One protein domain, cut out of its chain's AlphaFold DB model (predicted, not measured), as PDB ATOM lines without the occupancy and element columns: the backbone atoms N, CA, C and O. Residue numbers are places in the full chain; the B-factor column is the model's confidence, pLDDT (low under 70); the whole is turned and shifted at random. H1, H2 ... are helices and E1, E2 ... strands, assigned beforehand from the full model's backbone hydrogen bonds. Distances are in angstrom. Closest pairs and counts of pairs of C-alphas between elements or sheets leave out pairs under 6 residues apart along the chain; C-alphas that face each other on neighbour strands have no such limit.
ATOM      1  N   ASP A 449     -72.080  53.015-137.563       58.44
ATOM      2  CA  ASP A 449     -73.336  53.387-138.232       58.44
ATOM      3  C   ASP A 449     -73.513  52.699-139.600       58.44
ATOM      4  O   ASP A 449     -74.611  52.285-139.969       58.44
ATOM      5  N   SER A 450     -72.419  52.542-140.354       70.00
ATOM      6  CA  SER A 450     -72.458  51.916-141.679       70.00
ATOM      7  C   SER A 450     -72.592  50.389-141.625       70.00
ATOM      8  O   SER A 450     -73.119  49.792-142.563       70.00
ATOM      9  N   ILE A 451     -72.205  49.749-140.516       69.88
ATOM     10  CA  ILE A 451     -72.409  48.311-140.300       69.88
ATOM     11  C   ILE A 451     -73.882  48.038-139.958       69.88
ATOM     12  O   ILE A 451     -74.457  47.074-140.470       69.88
ATOM     13  N   GLU A 452     -74.529  48.912-139.175       74.75
ATOM     14  CA  GLU A 452     -75.984  48.860-138.958       74.75
ATOM     15  C   GLU A 452     -76.767  49.106-140.260       74.75
ATOM     16  O   GLU A 452     -77.721  48.377-140.543       74.75
ATOM     17  N   GLU A 453     -76.344  50.063-141.099       79.69
ATOM     18  CA  GLU A 453     -76.952  50.302-142.419       79.69
ATOM     19  C   GLU A 453     -76.836  49.069-143.334       79.69
ATOM     20  O   GLU A 453     -77.829  48.656-143.937       79.69
ATOM     21  N   GLN A 454     -75.664  48.425-143.399       78.69
ATOM     22  CA  GLN A 454     -75.486  47.184-144.164       78.69
ATOM     23  C   GLN A 454     -76.334  46.032-143.606       78.69
ATOM     24  O   GLN A 454     -76.984  45.339-144.385       78.69
ATOM     25  N   HIS A 455     -76.406  45.840-142.285       81.38
ATOM     26  CA  HIS A 455     -77.282  44.821-141.693       81.38
ATOM     27  C   HIS A 455     -78.772  45.098-141.952       81.38
ATOM     28  O   HIS A 455     -79.527  44.167-142.237       81.38
ATOM     29  N   SER A 456     -79.197  46.366-141.936       85.75
ATOM     30  CA  SER A 456     -80.556  46.767-142.316       85.75
ATOM     31  C   SER A 456     -80.844  46.477-143.795       85.75
ATOM     32  O   SER A 456     -81.885  45.907-144.127       85.75
ATOM     33  N   MET A 457     -79.892  46.777-144.686       86.38
ATOM     34  CA  MET A 457     -79.970  46.461-146.116       86.38
ATOM     35  C   MET A 457     -80.034  44.946-146.367       86.38
ATOM     36  O   MET A 457     -80.859  44.490-147.157       86.38
ATOM     37  N   GLN A 458     -79.214  44.159-145.667       88.19
ATOM     38  CA  GLN A 458     -79.214  42.697-145.741       88.19
ATOM     39  C   GLN A 458     -80.543  42.094-145.284       88.19
ATOM     40  O   GLN A 458     -81.073  41.237-145.985       88.19
ATOM     41  N   ALA A 459     -81.099  42.556-144.160       88.00
ATOM     42  CA  ALA A 459     -82.406  42.113-143.678       88.00
ATOM     43  C   ALA A 459     -83.530  42.492-144.657       88.00
ATOM     44  O   ALA A 459     -84.331  41.643-145.036       88.00
ATOM     45  N   SER A 460     -83.538  43.738-145.145       91.56
ATOM     46  CA  SER A 460     -84.508  44.214-146.139       91.56
ATOM     47  C   SER A 460     -84.459  43.403-147.440       91.56
ATOM     48  O   SER A 460     -85.501  43.072-148.001       91.56
ATOM     49  N   ILE A 461     -83.263  43.022-147.904       92.25
ATOM     50  CA  ILE A 461     -83.103  42.164-149.084       92.25
ATOM     51  C   ILE A 461     -83.501  40.718-148.771       92.25
ATOM     52  O   ILE A 461     -84.200  40.112-149.581       92.25
ATOM     53  N   SER A 462     -83.110  40.141-147.630       91.81
ATOM     54  CA  SER A 462     -83.439  38.742-147.323       91.81
ATOM     55  C   SER A 462     -84.943  38.528-147.104       91.81
ATOM     56  O   SER A 462     -85.499  37.515-147.545       91.81
ATOM     57  N   ASP A 463     -85.646  39.528-146.565       93.94
ATOM     58  CA  ASP A 463     -87.104  39.531-146.443       93.94
ATOM     59  C   ASP A 463     -87.845  39.490-147.791       93.94
ATOM     60  O   ASP A 463     -88.992  39.036-147.827       93.94
ATOM     61  N   LEU A 464     -87.214  39.831-148.920       95.81
ATOM     62  CA  LEU A 464     -87.831  39.711-150.250       95.81
ATOM     63  C   LEU A 464     -87.872  38.271-150.794       95.81
ATOM     64  O   LEU A 464     -88.662  37.990-151.698       95.81
ATOM     65  N   TRP A 465     -87.065  37.347-150.262       96.56
ATOM     66  CA  TRP A 465     -86.850  36.019-150.860       96.56
ATOM     67  C   TRP A 465     -87.218  34.855-149.932       96.56
ATOM     68  O   TRP A 465     -87.138  34.957-148.710       96.56
ATOM     69  N   GLU A 466     -87.604  33.719-150.514       95.12
ATOM     70  CA  GLU A 466     -87.760  32.428-149.826       95.12
ATOM     71  C   GLU A 466     -87.122  31.288-150.635       95.12
ATOM     72  O   GLU A 466     -87.093  31.326-151.865       95.12
ATOM     73  N   VAL A 467     -86.586  30.261-149.968       93.50
ATOM     74  CA  VAL A 467     -86.016  29.078-150.644       93.50
ATOM     75  C   VAL A 467     -87.117  28.320-151.382       93.50
ATOM     76  O   VAL A 467     -88.176  28.057-150.816       93.50
ATOM     77  N   THR A 468     -86.856  27.901-152.623       91.88
ATOM     78  CA  THR A 468     -87.783  27.059-153.384       91.88
ATOM     79  C   THR A 468     -87.091  25.879-154.054       91.88
ATOM     80  O   THR A 468     -85.997  25.994-154.600       91.88
ATOM     81  N   SER A 469     -87.770  24.734-154.048       87.00
ATOM     82  CA  SER A 469     -87.417  23.547-154.830       87.00
ATOM     83  C   SER A 469     -88.139  23.486-156.183       87.00
ATOM     84  O   SER A 469     -88.009  22.486-156.890       87.00
ATOM     85  N   LYS A 470     -88.905  24.523-156.569       80.12
ATOM     86  CA  LYS A 470     -89.595  24.556-157.866       80.12
ATOM     87  C   LYS A 470     -88.580  24.671-159.006       80.12
ATOM     88  O   LYS A 470     -88.078  25.755-159.307       80.12
ATOM     89  N   GLU A 471     -88.342  23.561-159.696       74.62
ATOM     90  CA  GLU A 471     -87.732  23.608-161.019       74.62
ATOM     91  C   GLU A 471     -88.686  24.304-161.994       74.62
ATOM     92  O   GLU A 471     -89.834  23.899-162.165       74.62
ATOM     93  N   CYS A 472     -88.204  25.375-162.615       73.19
ATOM     94  CA  CYS A 472     -88.871  26.056-163.717       73.19
ATOM     95  C   CYS A 472     -88.124  25.716-165.016       73.19
ATOM     96  O   CYS A 472     -86.904  25.523-164.995       73.19
ATOM     97  N   THR A 473     -88.849  25.588-166.125       70.06
ATOM     98  CA  THR A 473     -88.307  25.115-167.411       70.06
ATOM     99  C   THR A 473     -87.599  26.210-168.202       70.06
ATOM    100  O   THR A 473     -86.532  25.960-168.756       70.06
ATOM    101  N   GLU A 474     -88.165  27.415-168.232       74.44
ATOM    102  CA  GLU A 474     -87.625  28.564-168.962       74.44
ATOM    103  C   GLU A 474     -86.741  29.412-168.042       74.44
ATOM    104  O   GLU A 474     -87.208  29.926-167.027       74.44
ATOM    105  N   LYS A 475     -85.454  29.538-168.391       85.62
ATOM    106  CA  LYS A 475     -84.427  30.207-167.579       85.62
ATOM    107  C   LYS A 475     -83.672  31.233-168.416       85.62
ATOM    108  O   LYS A 475     -82.864  30.863-169.261       85.62
ATOM    109  N   LEU A 476     -83.894  32.512-168.135       88.75
ATOM    110  CA  LEU A 476     -83.161  33.625-168.733       88.75
ATOM    111  C   LEU A 476     -81.822  33.805-167.994       88.75
ATOM    112  O   LEU A 476     -81.848  34.067-166.787       88.75
ATOM    113  N   PRO A 477     -80.655  33.669-168.649       90.12
ATOM    114  CA  PRO A 477     -79.379  33.909-167.986       90.12
ATOM    115  C   PRO A 477     -79.217  35.385-167.597       90.12
ATOM    116  O   PRO A 477     -79.631  36.296-168.322       90.12
ATOM    117  N   VAL A 478     -78.598  35.613-166.437       91.19
ATOM    118  CA  VAL A 478     -78.268  36.944-165.918       91.19
ATOM    119  C   VAL A 478     -76.748  37.084-165.925       91.19
ATOM    120  O   VAL A 478     -76.041  36.279-165.320       91.19
ATOM    121  N   ILE A 479     -76.255  38.081-166.656       89.81
ATOM    122  CA  ILE A 479     -74.835  38.297-166.958       89.81
ATOM    123  C   ILE A 479     -74.423  39.658-166.396       89.81
ATOM    124  O   ILE A 479     -75.198  40.613-166.468       89.81
ATOM    125  N   TYR A 480     -73.215  39.749-165.841       88.00
ATOM    126  CA  TYR A 480     -72.617  41.022-165.440       88.00
ATOM    127  C   TYR A 480     -71.758  41.583-166.567       88.00
ATOM    128  O   TYR A 480     -70.989  40.843-167.181       88.00
ATOM    129  N   ASP A 481     -71.869  42.881-166.815       85.38
ATOM    130  CA  ASP A 481     -70.983  43.611-167.716       85.38
ATOM    131  C   ASP A 481     -69.982  44.437-166.895       85.38
ATOM    132  O   ASP A 481     -70.359  45.209-166.016       85.38
ATOM    133  N   ILE A 482     -68.692  44.251-167.182       78.75
ATOM    134  CA  ILE A 482     -67.549  44.864-166.481       78.75
ATOM    135  C   ILE A 482     -67.132  46.210-167.109       78.75
ATOM    136  O   ILE A 482     -66.375  46.991-166.515       78.75
ATOM    137  N   GLU A 483     -67.611  46.527-168.310       80.69
ATOM    138  CA  GLU A 483     -67.444  47.853-168.902       80.69
ATOM    139  C   GLU A 483     -68.505  48.823-168.356       80.69
ATOM    140  O   GLU A 483     -68.117  49.932-167.967       80.69
ATOM    141  N   ASP A 484     -69.755  48.356-168.208       84.81
ATOM    142  CA  ASP A 484     -70.918  49.087-167.660       84.81
ATOM    143  C   ASP A 484     -71.129  48.960-166.128       84.81
ATOM    144  O   ASP A 484     -71.919  49.715-165.561       84.81
ATOM    145  N   ASP A 485     -70.456  48.018-165.453       83.81
ATOM    146  CA  ASP A 485     -70.590  47.690-164.012       83.81
ATOM    147  C   ASP A 485     -72.018  47.231-163.596       83.81
ATOM    148  O   ASP A 485     -72.441  47.436-162.457       83.81
ATOM    149  N   ASN A 486     -72.774  46.592-164.507       90.44
ATOM    150  CA  ASN A 486     -74.238  46.411-164.419       90.44
ATOM    151  C   ASN A 486     -74.736  44.994-164.806       90.44
ATOM    152  O   ASN A 486     -74.073  44.257-165.534       90.44
ATOM    153  N   TRP A 487     -75.945  44.619-164.365       91.19
ATOM    154  CA  TRP A 487     -76.570  43.310-164.621       91.19
ATOM    155  C   TRP A 487     -77.574  43.312-165.781       91.19
ATOM    156  O   TRP A 487     -78.621  43.979-165.757       91.19
ATOM    157  N   TYR A 488     -77.310  42.454-166.763       89.50
ATOM    158  CA  TYR A 488     -78.115  42.265-167.961       89.50
ATOM    159  C   TYR A 488     -78.858  40.927-167.963       89.50
ATOM    160  O   TYR A 488     -78.309  39.869-167.668       89.50
ATOM    161  N   PHE A 489     -80.138  40.993-168.325       90.31
ATOM    162  CA  PHE A 489     -81.048  39.854-168.386       90.31
ATOM    163  C   PHE A 489     -81.146  39.444-169.851       90.31
ATOM    164  O   PHE A 489     -81.776  40.137-170.656       90.31
ATOM    165  N   GLN A 490     -80.463  38.366-170.221       83.38
ATOM    166  CA  GLN A 490     -80.336  37.975-171.616       83.38
ATOM    167  C   GLN A 490     -81.604  37.247-172.071       83.38
ATOM    168  O   GLN A 490     -81.740  36.034-171.940       83.38
ATOM    169  N   MET A 491     -82.537  38.014-172.642       73.94
ATOM    170  CA  MET A 491     -83.628  37.475-173.457       73.94
ATOM    171  C   MET A 491     -83.054  36.537-174.524       73.94
ATOM    172  O   MET A 491     -82.172  36.950-175.284       73.94
ATOM    173  N   GLU A 492     -83.577  35.313-174.617       59.22
ATOM    174  CA  GLU A 492     -83.143  34.285-175.573       59.22
ATOM    175  C   GLU A 492     -83.627  34.622-177.001       59.22
ATOM    176  O   GLU A 492     -84.506  33.991-177.589       59.22
ATOM    177  N   ILE A 567     -65.866  37.026-167.700       56.56
ATOM    178  CA  ILE A 567     -65.228  37.111-166.381       56.56
ATOM    179  C   ILE A 567     -66.311  36.963-165.306       56.56
ATOM    180  O   ILE A 567     -67.310  37.684-165.315       56.56
ATOM    181  N   GLU A 568     -66.113  36.051-164.356       65.44
ATOM    182  CA  GLU A 568     -67.112  35.806-163.317       65.44
ATOM    183  C   GLU A 568     -67.043  36.875-162.208       65.44
ATOM    184  O   GLU A 568     -65.997  37.040-161.576       65.44
ATOM    185  N   PRO A 569     -68.144  37.608-161.940       70.62
ATOM    186  CA  PRO A 569     -68.135  38.784-161.061       70.62
ATOM    187  C   PRO A 569     -68.052  38.432-159.570       70.62
ATOM    188  O   PRO A 569     -67.634  39.252-158.755       70.62
ATOM    189  N   ILE A 570     -68.460  37.215-159.201       78.94
ATOM    190  CA  ILE A 570     -68.397  36.685-157.839       78.94
ATOM    191  C   ILE A 570     -67.841  35.259-157.930       78.94
ATOM    192  O   ILE A 570     -68.459  34.426-158.595       78.94
ATOM    193  N   PRO A 571     -66.734  34.924-157.243       80.31
ATOM    194  CA  PRO A 571     -66.273  33.543-157.152       80.31
ATOM    195  C   PRO A 571     -67.351  32.636-156.544       80.31
ATOM    196  O   PRO A 571     -67.895  32.947-155.484       80.31
ATOM    197  N   SER A 572     -67.614  31.484-157.168       83.31
ATOM    198  CA  SER A 572     -68.627  30.499-156.737       83.31
ATOM    199  C   SER A 572     -68.596  30.175-155.229       83.31
ATOM    200  O   SER A 572     -69.634  30.120-154.565       83.31
ATOM    201  N   SER A 573     -67.394  30.033-154.658       82.94
ATOM    202  CA  SER A 573     -67.169  29.796-153.225       82.94
ATOM    203  C   SER A 573     -67.668  30.935-152.329       82.94
ATOM    204  O   SER A 573     -68.202  30.680-151.247       82.94
ATOM    205  N   LEU A 574     -67.511  32.184-152.774       82.56
ATOM    206  CA  LEU A 574     -67.951  33.382-152.065       82.56
ATOM    207  C   LEU A 574     -69.458  33.603-152.220       82.56
ATOM    208  O   LEU A 574     -70.124  33.898-151.228       82.56
ATOM    209  N   ALA A 575     -69.998  33.401-153.426       86.75
ATOM    210  CA  ALA A 575     -71.432  33.490-153.690       86.75
ATOM    211  C   ALA A 575     -72.220  32.530-152.783       86.75
ATOM    212  O   ALA A 575     -73.138  32.959-152.086       86.75
ATOM    213  N   LEU A 576     -71.804  31.256-152.708       87.69
ATOM    214  CA  LEU A 576     -72.406  30.276-151.803       87.69
ATOM    215  C   LEU A 576     -72.304  30.706-150.334       87.69
ATOM    216  O   LEU A 576     -73.291  30.652-149.607       87.69
ATOM    217  N   TYR A 577     -71.120  31.128-149.888       85.19
ATOM    218  CA  TYR A 577     -70.899  31.491-148.488       85.19
ATOM    219  C   TYR A 577     -71.751  32.694-148.061       85.19
ATOM    220  O   TYR A 577     -72.409  32.635-147.023       85.19
ATOM    221  N   ARG A 578     -71.819  33.750-148.885       86.31
ATOM    222  CA  ARG A 578     -72.668  34.926-148.630       86.31
ATOM    223  C   ARG A 578     -74.159  34.585-148.677       86.31
ATOM    224  O   ARG A 578     -74.908  35.085-147.845       86.31
ATOM    225  N   LEU A 579     -74.582  33.685-149.565       89.25
ATOM    226  CA  LEU A 579     -75.951  33.160-149.578       89.25
ATOM    227  C   LEU A 579     -76.297  32.383-148.293       89.25
ATOM    228  O   LEU A 579     -77.367  32.602-147.733       89.25
ATOM    229  N   ILE A 580     -75.397  31.535-147.777       86.44
ATOM    230  CA  ILE A 580     -75.605  30.856-146.484       86.44
ATOM    231  C   ILE A 580     -75.701  31.890-145.349       86.44
ATOM    232  O   ILE A 580     -76.615  31.799-144.534       86.44
ATOM    233  N   CYS A 581     -74.821  32.899-145.330       83.06
ATOM    234  CA  CYS A 581     -74.839  33.983-144.336       83.06
ATOM    235  C   CYS A 581     -76.152  34.783-144.327       83.06
ATOM    236  O   CYS A 581     -76.604  35.197-143.265       83.06
ATOM    237  N   LEU A 582     -76.725  35.042-145.505       86.31
ATOM    238  CA  LEU A 582     -77.882  35.925-145.680       86.31
ATOM    239  C   LEU A 582     -79.227  35.227-145.405       86.31
ATOM    240  O   LEU A 582     -80.226  35.902-145.168       86.31
ATOM    241  N   PHE A 583     -79.258  33.889-145.445       86.62
ATOM    242  CA  PHE A 583     -80.498  33.101-145.464       86.62
ATOM    243  C   PHE A 583     -80.488  31.819-144.600       86.62
ATOM    244  O   PHE A 583     -81.381  30.984-144.752       86.62
ATOM    245  N   ASP A 584     -79.495  31.627-143.723       81.50
ATOM    246  CA  ASP A 584     -79.370  30.470-142.807       81.50
ATOM    247  C   ASP A 584     -79.447  29.097-143.522       81.50
ATOM    248  O   ASP A 584     -80.066  28.126-143.068       81.50
ATOM    249  N   PHE A 585     -78.853  29.003-144.719       81.81
ATOM    250  CA  PHE A 585     -79.013  27.814-145.558       81.81
ATOM    251  C   PHE A 585     -78.374  26.566-144.943       81.81
ATOM    252  O   PHE A 585     -77.154  26.402-144.887       81.81
ATOM    253  N   ASN A 586     -79.225  25.600-144.616       79.56
ATOM    254  CA  ASN A 586     -78.796  24.256-144.264       79.56
ATOM    255  C   ASN A 586     -78.176  23.547-145.484       79.56
ATOM    256  O   ASN A 586     -78.625  23.718-146.615       79.56
ATOM    257  N   CYS A 587     -77.196  22.674-145.235       74.94
ATOM    258  CA  CYS A 587     -76.496  21.840-146.226       74.94
ATOM    259  C   CYS A 587     -77.404  21.242-147.327       74.94
ATOM    260  O   CYS A 587     -77.081  21.296-148.514       74.94
ATOM    261  N   SER A 588     -78.576  20.725-146.949       78.19
ATOM    262  CA  SER A 588     -79.547  20.104-147.861       78.19
ATOM    263  C   SER A 588     -80.249  21.066-148.829       78.19
ATOM    264  O   SER A 588     -80.958  20.595-149.712       78.19
ATOM    265  N   VAL A 589     -80.098  22.385-148.661       81.81
ATOM    266  CA  VAL A 589     -80.657  23.411-149.558       81.81
ATOM    267  C   VAL A 589     -79.764  23.632-150.777       81.81
ATOM    268  O   VAL A 589     -80.282  23.818-151.872       81.81
ATOM    269  N   TYR A 590     -78.439  23.625-150.586       82.94
ATOM    270  CA  TYR A 590     -77.483  24.014-151.627       82.94
ATOM    271  C   TYR A 590     -76.679  22.855-152.221       82.94
ATOM    272  O   TYR A 590     -76.234  22.961-153.361       82.94
ATOM    273  N   VAL A 591     -76.444  21.761-151.486       80.31
ATOM    274  CA  VAL A 591     -75.583  20.668-151.969       80.31
ATOM    275  C   VAL A 591     -76.192  19.987-153.192       80.31
ATOM    276  O   VAL A 591     -77.255  19.371-153.108       80.31
ATOM    277  N   CYS A 592     -75.478  20.032-154.319       78.06
ATOM    278  CA  CYS A 592     -75.897  19.336-155.526       78.06
ATOM    279  C   CYS A 592     -75.250  17.945-155.602       78.06
ATOM    280  O   CYS A 592     -74.037  17.783-155.448       78.06
ATOM    281  N   LEU A 593     -76.077  16.928-155.853       77.31
ATOM    282  CA  LEU A 593     -75.641  15.543-156.063       77.31
ATOM    283  C   LEU A 593     -75.652  15.137-157.545       77.31
ATOM    284  O   LEU A 593     -75.470  13.957-157.843       77.31
ATOM    285  N   ASP A 594     -75.860  16.087-158.466       73.75
ATOM    286  CA  ASP A 594     -75.613  15.836-159.885       73.75
ATOM    287  C   ASP A 594     -74.099  15.768-160.175       73.75
ATOM    288  O   ASP A 594     -73.262  16.275-159.419       73.75
ATOM    289  N   ASP A 595     -73.736  15.077-161.256       65.88
ATOM    290  CA  ASP A 595     -72.337  14.803-161.606       65.88
ATOM    291  C   ASP A 595     -71.637  16.030-162.261       65.88
ATOM    292  O   ASP A 595     -70.472  15.937-162.641       65.88
ATOM    293  N   VAL A 596     -72.311  17.186-162.389       71.06
ATOM    294  CA  VAL A 596     -71.855  18.382-163.143       71.06
ATOM    295  C   VAL A 596     -71.612  19.607-162.243       71.06
ATOM    296  O   VAL A 596     -70.861  20.506-162.619       71.06
ATOM    297  N   SER A 597     -72.214  19.635-161.053       78.69
ATOM    298  CA  SER A 597     -72.387  20.843-160.230       78.69
ATOM    299  C   SER A 597     -71.974  20.586-158.782       78.69
ATOM    300  O   SER A 597     -72.304  19.529-158.239       78.69
ATOM    301  N   VAL A 598     -71.302  21.526-158.105       80.31
ATOM    302  CA  VAL A 598     -71.007  21.367-156.663       80.31
ATOM    303  C   VAL A 598     -72.204  21.805-155.822       80.31
ATOM    304  O   VAL A 598     -72.557  21.133-154.849       80.31
ATOM    305  N   TRP A 599     -72.861  22.900-156.213       88.56
ATOM    306  CA  TRP A 599     -74.026  23.435-155.515       88.56
ATOM    307  C   TRP A 599     -75.039  24.112-156.449       88.56
ATOM    308  O   TRP A 599     -74.713  24.581-157.540       88.56
ATOM    309  N   GLN A 600     -76.294  24.147-156.008       92.25
ATOM    310  CA  GLN A 600     -77.394  24.845-156.667       92.25
ATOM    311  C   GLN A 600     -78.360  25.358-155.598       92.25
ATOM    312  O   GLN A 600     -78.790  24.593-154.745       92.25
ATOM    313  N   VAL A 601     -78.746  26.628-155.683       93.62
ATOM    314  CA  VAL A 601     -79.812  27.235-154.874       93.62
ATOM    315  C   VAL A 601     -80.884  27.774-155.815       93.62
ATOM    316  O   VAL A 601     -80.612  28.177-156.947       93.62
ATOM    317  N   SER A 602     -82.139  27.781-155.380       94.88
ATOM    318  CA  SER A 602     -83.216  28.475-156.088       94.88
ATOM    319  C   SER A 602     -84.099  29.206-155.086       94.88
ATOM    320  O   SER A 602     -84.414  28.668-154.024       94.88
ATOM    321  N   MET A 603     -84.436  30.459-155.386       95.81
ATOM    322  CA  MET A 603     -85.124  31.357-154.457       95.81
ATOM    323  C   MET A 603     -86.280  32.060-155.152       95.81
ATOM    324  O   MET A 603     -86.115  32.625-156.228       95.81
ATOM    325  N   LEU A 604     -87.450  32.021-154.530       95.12
ATOM    326  CA  LEU A 604     -88.673  32.655-154.994       95.12
ATOM    327  C   LEU A 604     -88.751  34.072-154.418       95.12
ATOM    328  O   LEU A 604     -88.643  34.256-153.206       95.12
ATOM    329  N   HIS A 605     -88.954  35.072-155.272       95.25
ATOM    330  CA  HIS A 605     -89.267  36.428-154.839       95.25
ATOM    331  C   HIS A 605     -90.694  36.435-154.281       95.25
ATOM    332  O   HIS A 605     -91.650  36.140-155.007       95.25
ATOM    333  N   LYS A 606     -90.857  36.740-152.989       94.44
ATOM    334  CA  LYS A 606     -92.125  36.547-152.261       94.44
ATOM    335  C   LYS A 606     -93.292  37.315-152.891       94.44
ATOM    336  O   LYS A 606     -94.409  36.801-152.911       94.44
ATOM    337  N   LYS A 607     -93.026  38.513-153.432       92.31
ATOM    338  CA  LYS A 607     -94.031  39.389-154.050       92.31
ATOM    339  C   LYS A 607     -94.367  38.991-155.491       92.31
ATOM    340  O   LYS A 607     -95.484  38.555-155.746       92.31
ATOM    341  N   THR A 608     -93.414  39.103-156.418       91.88
ATOM    342  CA  THR A 608     -93.679  38.901-157.861       91.88
ATOM    343  C   THR A 608     -93.698  37.431-158.289       91.88
ATOM    344  O   THR A 608     -94.028  37.140-159.430       91.88
ATOM    345  N   ARG A 609     -93.314  36.493-157.408       91.69
ATOM    346  CA  ARG A 609     -93.205  35.045-157.677       91.69
ATOM    347  C   ARG A 609     -92.217  34.635-158.784       91.69
ATOM    348  O   ARG A 609     -92.214  33.472-159.185       91.69
ATOM    349  N   GLY A 610     -91.350  35.538-159.242       92.31
ATOM    350  CA  GLY A 610     -90.191  35.171-160.062       92.31
ATOM    351  C   GLY A 610     -89.165  34.375-159.245       92.31
ATOM    352  O   GLY A 610     -89.054  34.566-158.034       92.31
ATOM    353  N   VAL A 611     -88.416  33.478-159.885       94.56
ATOM    354  CA  VAL A 611     -87.403  32.628-159.236       94.56
ATOM    355  C   VAL A 611     -86.011  33.006-159.724       94.56
ATOM    356  O   VAL A 611     -85.770  33.023-160.928       94.56
ATOM    357  N   ILE A 612     -85.073  33.256-158.812       95.81
ATOM    358  CA  ILE A 612     -83.641  33.311-159.129       95.81
ATOM    359  C   ILE A 612     -83.006  31.939-158.886       95.81
ATOM    360  O   ILE A 612     -83.261  31.278-157.877       95.81
ATOM    361  N   HIS A 613     -82.188  31.498-159.833       94.62
ATOM    362  CA  HIS A 613     -81.448  30.247-159.809       94.62
ATOM    363  C   HIS A 613     -79.955  30.554-159.761       94.62
ATOM    364  O   HIS A 613     -79.384  31.080-160.718       94.62
ATOM    365  N   PHE A 614     -79.322  30.170-158.660       94.62
ATOM    366  CA  PHE A 614     -77.876  30.162-158.515       94.62
ATOM    367  C   PHE A 614     -77.386  28.746-158.784       94.62
ATOM    368  O   PHE A 614     -77.834  27.807-158.119       94.62
ATOM    369  N   LYS A 615     -76.488  28.559-159.749       91.12
ATOM    370  CA  LYS A 615     -75.917  27.243-160.024       91.12
ATOM    371  C   LYS A 615     -74.438  27.335-160.341       91.12
ATOM    372  O   LYS A 615     -74.019  28.009-161.277       91.12
ATOM    373  N   ASP A 616     -73.667  26.597-159.566       86.75
ATOM    374  CA  ASP A 616     -72.261  26.367-159.818       86.75
ATOM    375  C   ASP A 616     -72.102  25.187-160.777       86.75
ATOM    376  O   ASP A 616     -72.405  24.046-160.437       86.75
ATOM    377  N   TYR A 617     -71.581  25.451-161.971       77.56
ATOM    378  CA  TYR A 617     -71.152  24.434-162.935       77.56
ATOM    379  C   TYR A 617     -69.707  23.996-162.650       77.56
ATOM    380  O   TYR A 617     -68.897  23.768-163.552       77.56
ATOM    381  N   ASN A 618     -69.411  23.879-161.353       68.38
ATOM    382  CA  ASN A 618     -68.114  23.654-160.752       68.38
ATOM    383  C   ASN A 618     -67.092  24.778-161.055       68.38
ATOM    384  O   ASN A 618     -66.533  24.906-162.146       68.38
ATOM    385  N   GLY A 619     -66.842  25.630-160.068       65.44
ATOM    386  CA  GLY A 619     -65.966  26.791-160.199       65.44
ATOM    387  C   GLY A 619     -66.581  27.904-161.049       65.44
ATOM    388  O   GLY A 619     -66.404  29.057-160.684       65.44
ATOM    389  N   SER A 620     -67.337  27.550-162.099       75.12
ATOM    390  CA  SER A 620     -68.091  28.471-162.940       75.12
ATOM    391  C   SER A 620     -69.462  28.785-162.340       75.12
ATOM    392  O   SER A 620     -70.390  27.969-162.382       75.12
ATOM    393  N   PHE A 621     -69.585  29.970-161.757       83.06
ATOM    394  CA  PHE A 621     -70.799  30.482-161.144       83.06
ATOM    395  C   PHE A 621     -71.754  31.054-162.197       83.06
ATOM    396  O   PHE A 621     -71.428  32.000-162.912       83.06
ATOM    397  N   ARG A 622     -72.974  30.511-162.272       88.62
ATOM    398  CA  ARG A 622     -74.027  31.012-163.163       88.62
ATOM    399  C   ARG A 622     -75.263  31.449-162.396       88.62
ATOM    400  O   ARG A 622     -75.741  30.756-161.494       88.62
ATOM    401  N   VAL A 623     -75.817  32.572-162.839       92.94
ATOM    402  CA  VAL A 623     -77.108  33.097-162.404       92.94
ATOM    403  C   VAL A 623     -78.080  33.020-163.576       92.94
ATOM    404  O   VAL A 623     -77.754  33.385-164.706       92.94
ATOM    405  N   ALA A 624     -79.291  32.548-163.312       93.56
ATOM    406  CA  ALA A 624     -80.411  32.647-164.237       93.56
ATOM    407  C   ALA A 624     -81.686  32.985-163.465       93.56
ATOM    408  O   ALA A 624     -81.771  32.740-162.263       93.56
ATOM    409  N   VAL A 625     -82.695  33.509-164.149       94.50
ATOM    410  CA  VAL A 625     -84.016  33.759-163.571       94.50
ATOM    411  C   VAL A 625     -85.105  33.072-164.380       94.50
ATOM    412  O   VAL A 625     -85.030  32.999-165.604       94.50
ATOM    413  N   SER A 626     -86.130  32.604-163.684       91.44
ATOM    414  CA  SER A 626     -87.376  32.124-164.272       91.44
ATOM    415  C   SER A 626     -88.493  33.068-163.864       91.44
ATOM    416  O   SER A 626     -88.579  33.483-162.706       91.44
ATOM    417  N   LEU A 627     -89.354  33.419-164.809       86.06
ATOM    418  CA  LEU A 627     -90.532  34.232-164.529       86.06
ATOM    419  C   LEU A 627     -91.644  33.359-163.921       86.06
ATOM    420  O   LEU A 627     -91.583  32.129-164.032       86.06
ATOM    421  N   PRO A 628     -92.664  33.951-163.278       79.81
ATOM    422  CA  PRO A 628     -93.892  33.223-163.001       79.81
ATOM    423  C   PRO A 628     -94.463  32.695-164.318       79.81
ATOM    424  O   PRO A 628     -94.500  33.420-165.312       79.81
ATOM    425  N   GLU A 629     -94.962  31.461-164.317       70.62
ATOM    426  CA  GLU A 629     -95.876  31.029-165.373       70.62
ATOM    427  C   GLU A 629     -97.071  31.987-165.344       70.62
ATOM    428  O   GLU A 629     -97.742  32.099-164.313       70.62
ATOM    429  N   ALA A 630     -97.304  32.713-166.443       67.88
ATOM    430  CA  ALA A 630     -98.438  33.623-166.540       67.88
ATOM    431  C   ALA A 630     -99.718  32.832-166.208       67.88
ATOM    432  O   ALA A 630     -99.925  31.765-166.796       67.88
ATOM    433  N   PRO A 631    -100.545  33.286-165.244       65.69
ATOM    434  CA  PRO A 631    -101.664  32.490-164.760       65.69
ATOM    435  C   PRO A 631    -102.594  32.190-165.933       65.69
ATOM    436  O   PRO A 631    -103.104  33.120-166.559       65.69
ATOM    437  N   LEU A 632    -102.744  30.894-166.241       64.94
ATOM    438  CA  LEU A 632    -103.419  30.408-167.444       64.94
ATOM    439  C   LEU A 632    -104.791  31.064-167.569       64.94
ATOM    440  O   LEU A 632    -105.691  30.806-166.765       64.94
ATOM    441  N   SER A 639    -109.785  41.739-174.519       74.31
ATOM    442  CA  SER A 639    -108.598  42.483-174.968       74.31
ATOM    443  C   SER A 639    -108.114  43.514-173.938       74.31
ATOM    444  O   SER A 639    -106.914  43.753-173.853       74.31
ATOM    445  N   GLU A 640    -109.014  44.096-173.135       70.75
ATOM    446  CA  GLU A 640    -108.626  45.006-172.043       70.75
ATOM    447  C   GLU A 640    -107.974  44.251-170.875       70.75
ATOM    448  O   GLU A 640    -107.099  44.792-170.201       70.75
ATOM    449  N   ASP A 641    -108.381  43.003-170.630       70.81
ATOM    450  CA  ASP A 641    -107.752  42.156-169.612       70.81
ATOM    451  C   ASP A 641    -106.352  41.715-170.057       70.81
ATOM    452  O   ASP A 641    -105.441  41.693-169.231       70.81
ATOM    453  N   MET A 642    -106.154  41.445-171.356       69.56
ATOM    454  CA  MET A 642    -104.826  41.193-171.930       69.56
ATOM    455  C   MET A 642    -103.899  42.405-171.786       69.56
ATOM    456  O   MET A 642    -102.816  42.253-171.229       69.56
ATOM    457  N   GLU A 643    -104.316  43.609-172.202       66.31
ATOM    458  CA  GLU A 643    -103.490  44.821-172.038       66.31
ATOM    459  C   GLU A 643    -103.154  45.085-170.562       66.31
ATOM    460  O   GLU A 643    -102.012  45.399-170.221       66.31
ATOM    461  N   ARG A 644    -104.116  44.892-169.648       59.78
ATOM    462  CA  ARG A 644    -103.857  44.986-168.203       59.78
ATOM    463  C   ARG A 644    -102.863  43.929-167.732       59.78
ATOM    464  O   ARG A 644    -102.002  44.260-166.923       59.78
ATOM    465  N   GLN A 645    -102.952  42.691-168.213       64.38
ATOM    466  CA  GLN A 645    -102.037  41.618-167.826       64.38
ATOM    467  C   GLN A 645    -100.622  41.827-168.388       64.38
ATOM    468  O   GLN A 645     -99.660  41.565-167.670       64.38
ATOM    469  N   GLU A 646    -100.470  42.368-169.602       64.94
ATOM    470  CA  GLU A 646     -99.170  42.795-170.141       64.94
ATOM    471  C   GLU A 646     -98.562  43.934-169.305       64.94
ATOM    472  O   GLU A 646     -97.381  43.888-168.962       64.94
ATOM    473  N   ILE A 647     -99.372  44.920-168.899       56.44
ATOM    474  CA  ILE A 647     -98.935  46.019-168.025       56.44
ATOM    475  C   ILE A 647     -98.533  45.501-166.633       56.44
ATOM    476  O   ILE A 647     -97.471  45.876-166.134       56.44
ATOM    477  N   PHE A 648     -99.325  44.616-166.015       56.78
ATOM    478  CA  PHE A 648     -98.957  43.970-164.747       56.78
ATOM    479  C   PHE A 648     -97.658  43.170-164.888       56.78
ATOM    480  O   PHE A 648     -96.742  43.375-164.095       56.78
ATOM    481  N   ALA A 649     -97.522  42.358-165.942       65.06
ATOM    482  CA  ALA A 649     -96.296  41.617-166.218       65.06
ATOM    483  C   ALA A 649     -95.083  42.547-166.394       65.06
ATOM    484  O   ALA A 649     -94.020  42.253-165.856       65.06
ATOM    485  N   MET A 650     -95.220  43.691-167.077       60.31
ATOM    486  CA  MET A 650     -94.149  44.691-167.189       60.31
ATOM    487  C   MET A 650     -93.753  45.307-165.837       60.31
ATOM    488  O   MET A 650     -92.559  45.495-165.585       60.31
ATOM    489  N   PHE A 651     -94.715  45.606-164.958       57.19
ATOM    490  CA  PHE A 651     -94.413  46.129-163.621       57.19
ATOM    491  C   PHE A 651     -93.771  45.066-162.718       57.19
ATOM    492  O   PHE A 651     -92.710  45.337-162.148       57.19
ATOM    493  N   ASP A 652     -94.321  43.850-162.667       68.94
ATOM    494  CA  ASP A 652     -93.750  42.717-161.923       68.94
ATOM    495  C   ASP A 652     -92.344  42.356-162.430       68.94
ATOM    496  O   ASP A 652     -91.451  42.070-161.632       68.94
ATOM    497  N   LEU A 653     -92.096  42.443-163.745       80.50
ATOM    498  CA  LEU A 653     -90.763  42.307-164.343       80.50
ATOM    499  C   LEU A 653     -89.794  43.391-163.863       80.50
ATOM    500  O   LEU A 653     -88.635  43.086-163.582       80.50
ATOM    501  N   SER A 654     -90.243  44.648-163.778       87.94
ATOM    502  CA  SER A 654     -89.393  45.764-163.344       87.94
ATOM    503  C   SER A 654     -88.984  45.642-161.873       87.94
ATOM    504  O   SER A 654     -87.810  45.821-161.546       87.94
ATOM    505  N   GLU A 655     -89.915  45.247-161.000       90.81
ATOM    506  CA  GLU A 655     -89.651  45.042-159.577       90.81
ATOM    507  C   GLU A 655     -88.830  43.774-159.326       90.81
ATOM    508  O   GLU A 655     -87.866  43.807-158.563       90.81
ATOM    509  N   PHE A 656     -89.141  42.672-160.016       92.88
ATOM    510  CA  PHE A 656     -88.345  41.449-159.942       92.88
ATOM    511  C   PHE A 656     -86.906  41.685-160.408       92.88
ATOM    512  O   PHE A 656     -85.970  41.264-159.730       92.88
ATOM    513  N   ARG A 657     -86.710  42.416-161.516       93.19
ATOM    514  CA  ARG A 657     -85.374  42.812-161.979       93.19
ATOM    515  C   ARG A 657     -84.644  43.640-160.923       93.19
ATOM    516  O   ARG A 657     -83.488  43.339-160.642       93.19
ATOM    517  N   ALA A 658     -85.303  44.629-160.319       94.88
ATOM    518  CA  ALA A 658     -84.701  45.446-159.268       94.88
ATOM    519  C   ALA A 658     -84.286  44.609-158.042       94.88
ATOM    520  O   ALA A 658     -83.161  44.753-157.571       94.88
ATOM    521  N   ALA A 659     -85.143  43.695-157.571       95.94
ATOM    522  CA  ALA A 659     -84.843  42.810-156.443       95.94
ATOM    523  C   ALA A 659     -83.693  41.828-156.744       95.94
ATOM    524  O   ALA A 659     -82.841  41.588-155.888       95.94
ATOM    525  N   VAL A 660     -83.637  41.276-157.965       95.69
ATOM    526  CA  VAL A 660     -82.528  40.423-158.430       95.69
ATOM    527  C   VAL A 660     -81.219  41.209-158.465       95.69
ATOM    528  O   VAL A 660     -80.226  40.745-157.913       95.69
ATOM    529  N   THR A 661     -81.215  42.401-159.069       95.25
ATOM    530  CA  THR A 661     -80.034  43.273-159.130       95.25
ATOM    531  C   THR A 661     -79.544  43.635-157.725       95.25
ATOM    532  O   THR A 661     -78.379  43.401-157.429       95.25
ATOM    533  N   GLN A 662     -80.430  44.056-156.814       94.94
ATOM    534  CA  GLN A 662     -80.076  44.347-155.413       94.94
ATOM    535  C   GLN A 662     -79.437  43.151-154.691       94.94
ATOM    536  O   GLN A 662     -78.427  43.315-154.010       94.94
ATOM    537  N   LEU A 663     -79.990  41.940-154.853       95.31
ATOM    538  CA  LEU A 663     -79.412  40.731-154.262       95.31
ATOM    539  C   LEU A 663     -78.022  40.426-154.843       95.31
ATOM    540  O   LEU A 663     -77.111  40.078-154.098       95.31
ATOM    541  N   LEU A 664     -77.839  40.566-156.155       94.38
ATOM    542  CA  LEU A 664     -76.562  40.294-156.815       94.38
ATOM    543  C   LEU A 664     -75.488  41.342-156.487       94.38
ATOM    544  O   LEU A 664     -74.334  40.978-156.252       94.38
ATOM    545  N   ASP A 665     -75.863  42.616-156.387       91.50
ATOM    546  CA  ASP A 665     -74.970  43.704-155.980       91.50
ATOM    547  C   ASP A 665     -74.553  43.568-154.512       91.50
ATOM    548  O   ASP A 665     -73.372  43.715-154.192       91.50
ATOM    549  N   LEU A 666     -75.475  43.168-153.626       89.62
ATOM    550  CA  LEU A 666     -75.150  42.788-152.251       89.62
ATOM    551  C   LEU A 666     -74.164  41.604-152.215       89.62
ATOM    552  O   LEU A 666     -73.189  41.640-151.465       89.62
ATOM    553  N   LEU A 667     -74.368  40.574-153.043       87.25
ATOM    554  CA  LEU A 667     -73.460  39.422-153.126       87.25
ATOM    555  C   LEU A 667     -72.082  39.775-153.724       87.25
ATOM    556  O   LEU A 667     -71.106  39.106-153.375       87.25
ATOM    557  N   MET A 668     -71.962  40.832-154.538       83.31
ATOM    558  CA  MET A 668     -70.680  41.413-154.981       83.31
ATOM    559  C   MET A 668     -70.032  42.355-153.957       83.31
ATOM    560  O   MET A 668     -68.812  42.493-153.958       83.31
ATOM    561  N   SER A 669     -70.817  43.024-153.110       81.94
ATOM    562  CA  SER A 669     -70.374  44.152-152.279       81.94
ATOM    563  C   SER A 669     -69.125  43.845-151.442       81.94
ATOM    564  O   SER A 669     -69.075  42.845-150.725       81.94
ATOM    565  N   GLU A 670     -68.119  44.722-151.470       72.38
ATOM    566  CA  GLU A 670     -67.001  44.675-150.510       72.38
ATOM    567  C   GLU A 670     -67.491  44.993-149.084       72.38
ATOM    568  O   GLU A 670     -66.935  44.499-148.107       72.38
ATOM    569  N   ASN A 671     -68.618  45.706-148.964       74.88
ATOM    570  CA  ASN A 671     -69.264  46.052-147.698       74.88
ATOM    571  C   ASN A 671     -70.278  45.002-147.208       74.88
ATOM    572  O   ASN A 671     -71.043  45.291-146.295       74.88
ATOM    573  N   PHE A 672     -70.326  43.791-147.783       73.19
ATOM    574  CA  PHE A 672     -71.190  42.727-147.255       73.19
ATOM    575  C   PHE A 672     -70.791  42.396-145.810       73.19
ATOM    576  O   PHE A 672     -69.735  41.807-145.571       73.19
ATOM    577  N   CYS A 673     -71.641  42.734-144.844       67.00
ATOM    578  CA  CYS A 673     -71.383  42.425-143.445       67.00
ATOM    579  C   CYS A 673     -71.702  40.960-143.147       67.00
ATOM    580  O   CYS A 673     -72.848  40.521-143.197       67.00
ATOM    581  N   HIS A 674     -70.696  40.177-142.773       68.12
ATOM    582  CA  HIS A 674     -70.916  38.902-142.096       68.12
ATOM    583  C   HIS A 674     -71.900  39.082-140.915       68.12
ATOM    584  O   HIS A 674     -71.708  40.012-140.129       68.12
ATOM    585  N   PRO A 675     -72.922  38.221-140.736       58.97
ATOM    586  CA  PRO A 675     -74.018  38.437-139.775       58.97
ATOM    587  C   PRO A 675     -73.571  38.472-138.306       58.97
ATOM    588  O   PRO A 675     -74.307  38.940-137.443       58.97
ATOM    589  N   TYR A 676     -72.354  38.005-138.016       57.72
ATOM    590  CA  TYR A 676     -71.733  38.105-136.696       57.72
ATOM    591  C   TYR A 676     -70.561  39.095-136.669       57.72
ATOM    592  O   TYR A 676     -69.728  38.994-135.785       57.72
ATOM    593  N   GLY A 677     -70.425  39.999-137.645       52.75
ATOM    594  CA  GLY A 677     -69.233  40.840-137.825       52.75
ATOM    595  C   GLY A 677     -68.956  41.785-136.659       52.75
ATOM    596  O   GLY A 677     -67.873  41.728-136.081       52.75
ATOM    597  N   ILE A 678     -69.966  42.555-136.239       45.00
ATOM    598  CA  ILE A 678     -69.885  43.414-135.044       45.00
ATOM    599  C   ILE A 678     -69.472  42.579-133.823       45.00
ATOM    600  O   ILE A 678     -68.501  42.886-133.139       45.00
ATOM    601  N   ILE A 679     -70.163  41.463-133.584       41.31
ATOM    602  CA  ILE A 679     -69.918  40.572-132.440       41.31
ATOM    603  C   ILE A 679     -68.531  39.909-132.535       41.31
ATOM    604  O   ILE A 679     -67.881  39.677-131.520       41.31
ATOM    605  N   ALA A 680     -68.045  39.613-133.740       40.38
ATOM    606  CA  ALA A 680     -66.746  38.995-133.957       40.38
ATOM    607  C   ALA A 680     -65.608  39.916-133.506       40.38
ATOM    608  O   ALA A 680     -64.733  39.418-132.801       40.38
ATOM    609  N   GLY A 681     -65.670  41.211-133.839       37.22
ATOM    610  CA  GLY A 681     -64.716  42.241-133.395       37.22
ATOM    611  C   GLY A 681     -65.006  42.860-132.018       37.22
ATOM    612  O   GLY A 681     -64.133  43.480-131.440       37.22
ATOM    613  N   THR A 682     -66.198  42.667-131.437       30.78
ATOM    614  CA  THR A 682     -66.498  43.100-130.044       30.78
ATOM    615  C   THR A 682     -66.219  41.990-129.009       30.78
ATOM    616  O   THR A 682     -66.355  42.193-127.805       30.78
ATOM    617  N   VAL A 683     -65.893  40.776-129.468       31.14
ATOM    618  CA  VAL A 683     -65.599  39.587-128.635       31.14
ATOM    619  C   VAL A 683     -64.264  38.951-129.062       31.14
ATOM    620  O   VAL A 683     -64.016  37.766-128.814       31.14
TER     621      VAL A 683
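Overview. This is residues 449 to 492, 567 to 632 and 639 to 683 of the 684 residues of a protein of Clytia hemisphaerica (UniProt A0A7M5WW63). A sheet of six strands, curled like part of a barrel, wraps round residues 655 to 665 of the long helix H4, with H2 on the same face over E5. Residues 639 to 644 of H4 stick out, H1 packs on H2 and H4 with its last residues, 458 to 462, and small H5 lies away from the sheet, by the beginning of H1. The printed part has 155 residues, with five named helices and six named strands in the order H1 E1 E2 E3 H2 H3 E4 E5 E6 H4 H5; the class is mixed. The strongly twisted sheet runs E1 - E4 - E5 - E6 - E2 - E3, all antiparallel. The whole is compact, with a radius of gyration of the C-alphas of 16.7 A and spans of 63 by 42 by 34 A.

Arrangement. H1, residues 449 to 462, touches H2, residues 572 to 583, about perpendicular at 89 degrees; the closest C-alphas are those of Ser 462 and Leu 582, 6.4 A. H1 touches H4, residues 639 to 668, at a steep tilt of 42 degrees, opposite ways, closest at C-alphas Ile 461 and Leu 663, 6.5 A. Edge strand E1, residues 465 to 467, pairs with E4, residues 600 to 605, with N 466 and O 604 at 2.9 A. E2, residues 476 to 481, forms a hairpin with E3, residues 486 to 489, with N 479 and O 488 at 2.9 A; over 476 to 478 it pairs with E6, residues 621 to 626, with N 476 and O 625 at 2.8 A. E4, E5, residues 611 to 616, and E6 form a meander, each the antiparallel neighbour of the one before, with N 601 and O 614 at 2.9 A and N 613 and O 624 at 2.8 A. H2 and H4 are on one face of the sheet, two layers; H2 has a height over the sheet of 9.5 A. H3, residues 587 to 590, only grazes the sheet. H5, residues 677 to 682, is close to but not clearly touching H1, the closest C-alphas being Ile 451 and Ile 678, 7.6 A. In H1, H2, H4 and H5 every O i to N i+4 pair is within hydrogen-bond range; H3 is too short for one.

Along the chain. H1 begins at C-alpha 449 (-73.336, 53.387, -138.232) and is 20.0 A long, H2 16.6 A, E6 16.9 A. H4, 42.9 A, ends at C-alpha 668 (-70.680, 41.413, -154.981).

Size, cuts and confidence. The C-alphas farthest apart, Ser 639 and Val 683, are 63.3 A apart. Residues 493 to 566 and 633 to 638 are not printed, with gaps of 20.3 A and 15.1 A between C-alphas. Of the links printed whole, none is long. The mean pLDDT of the printed part is 79.8; residues 642 to 652 and 673 to 683 are among those under 70.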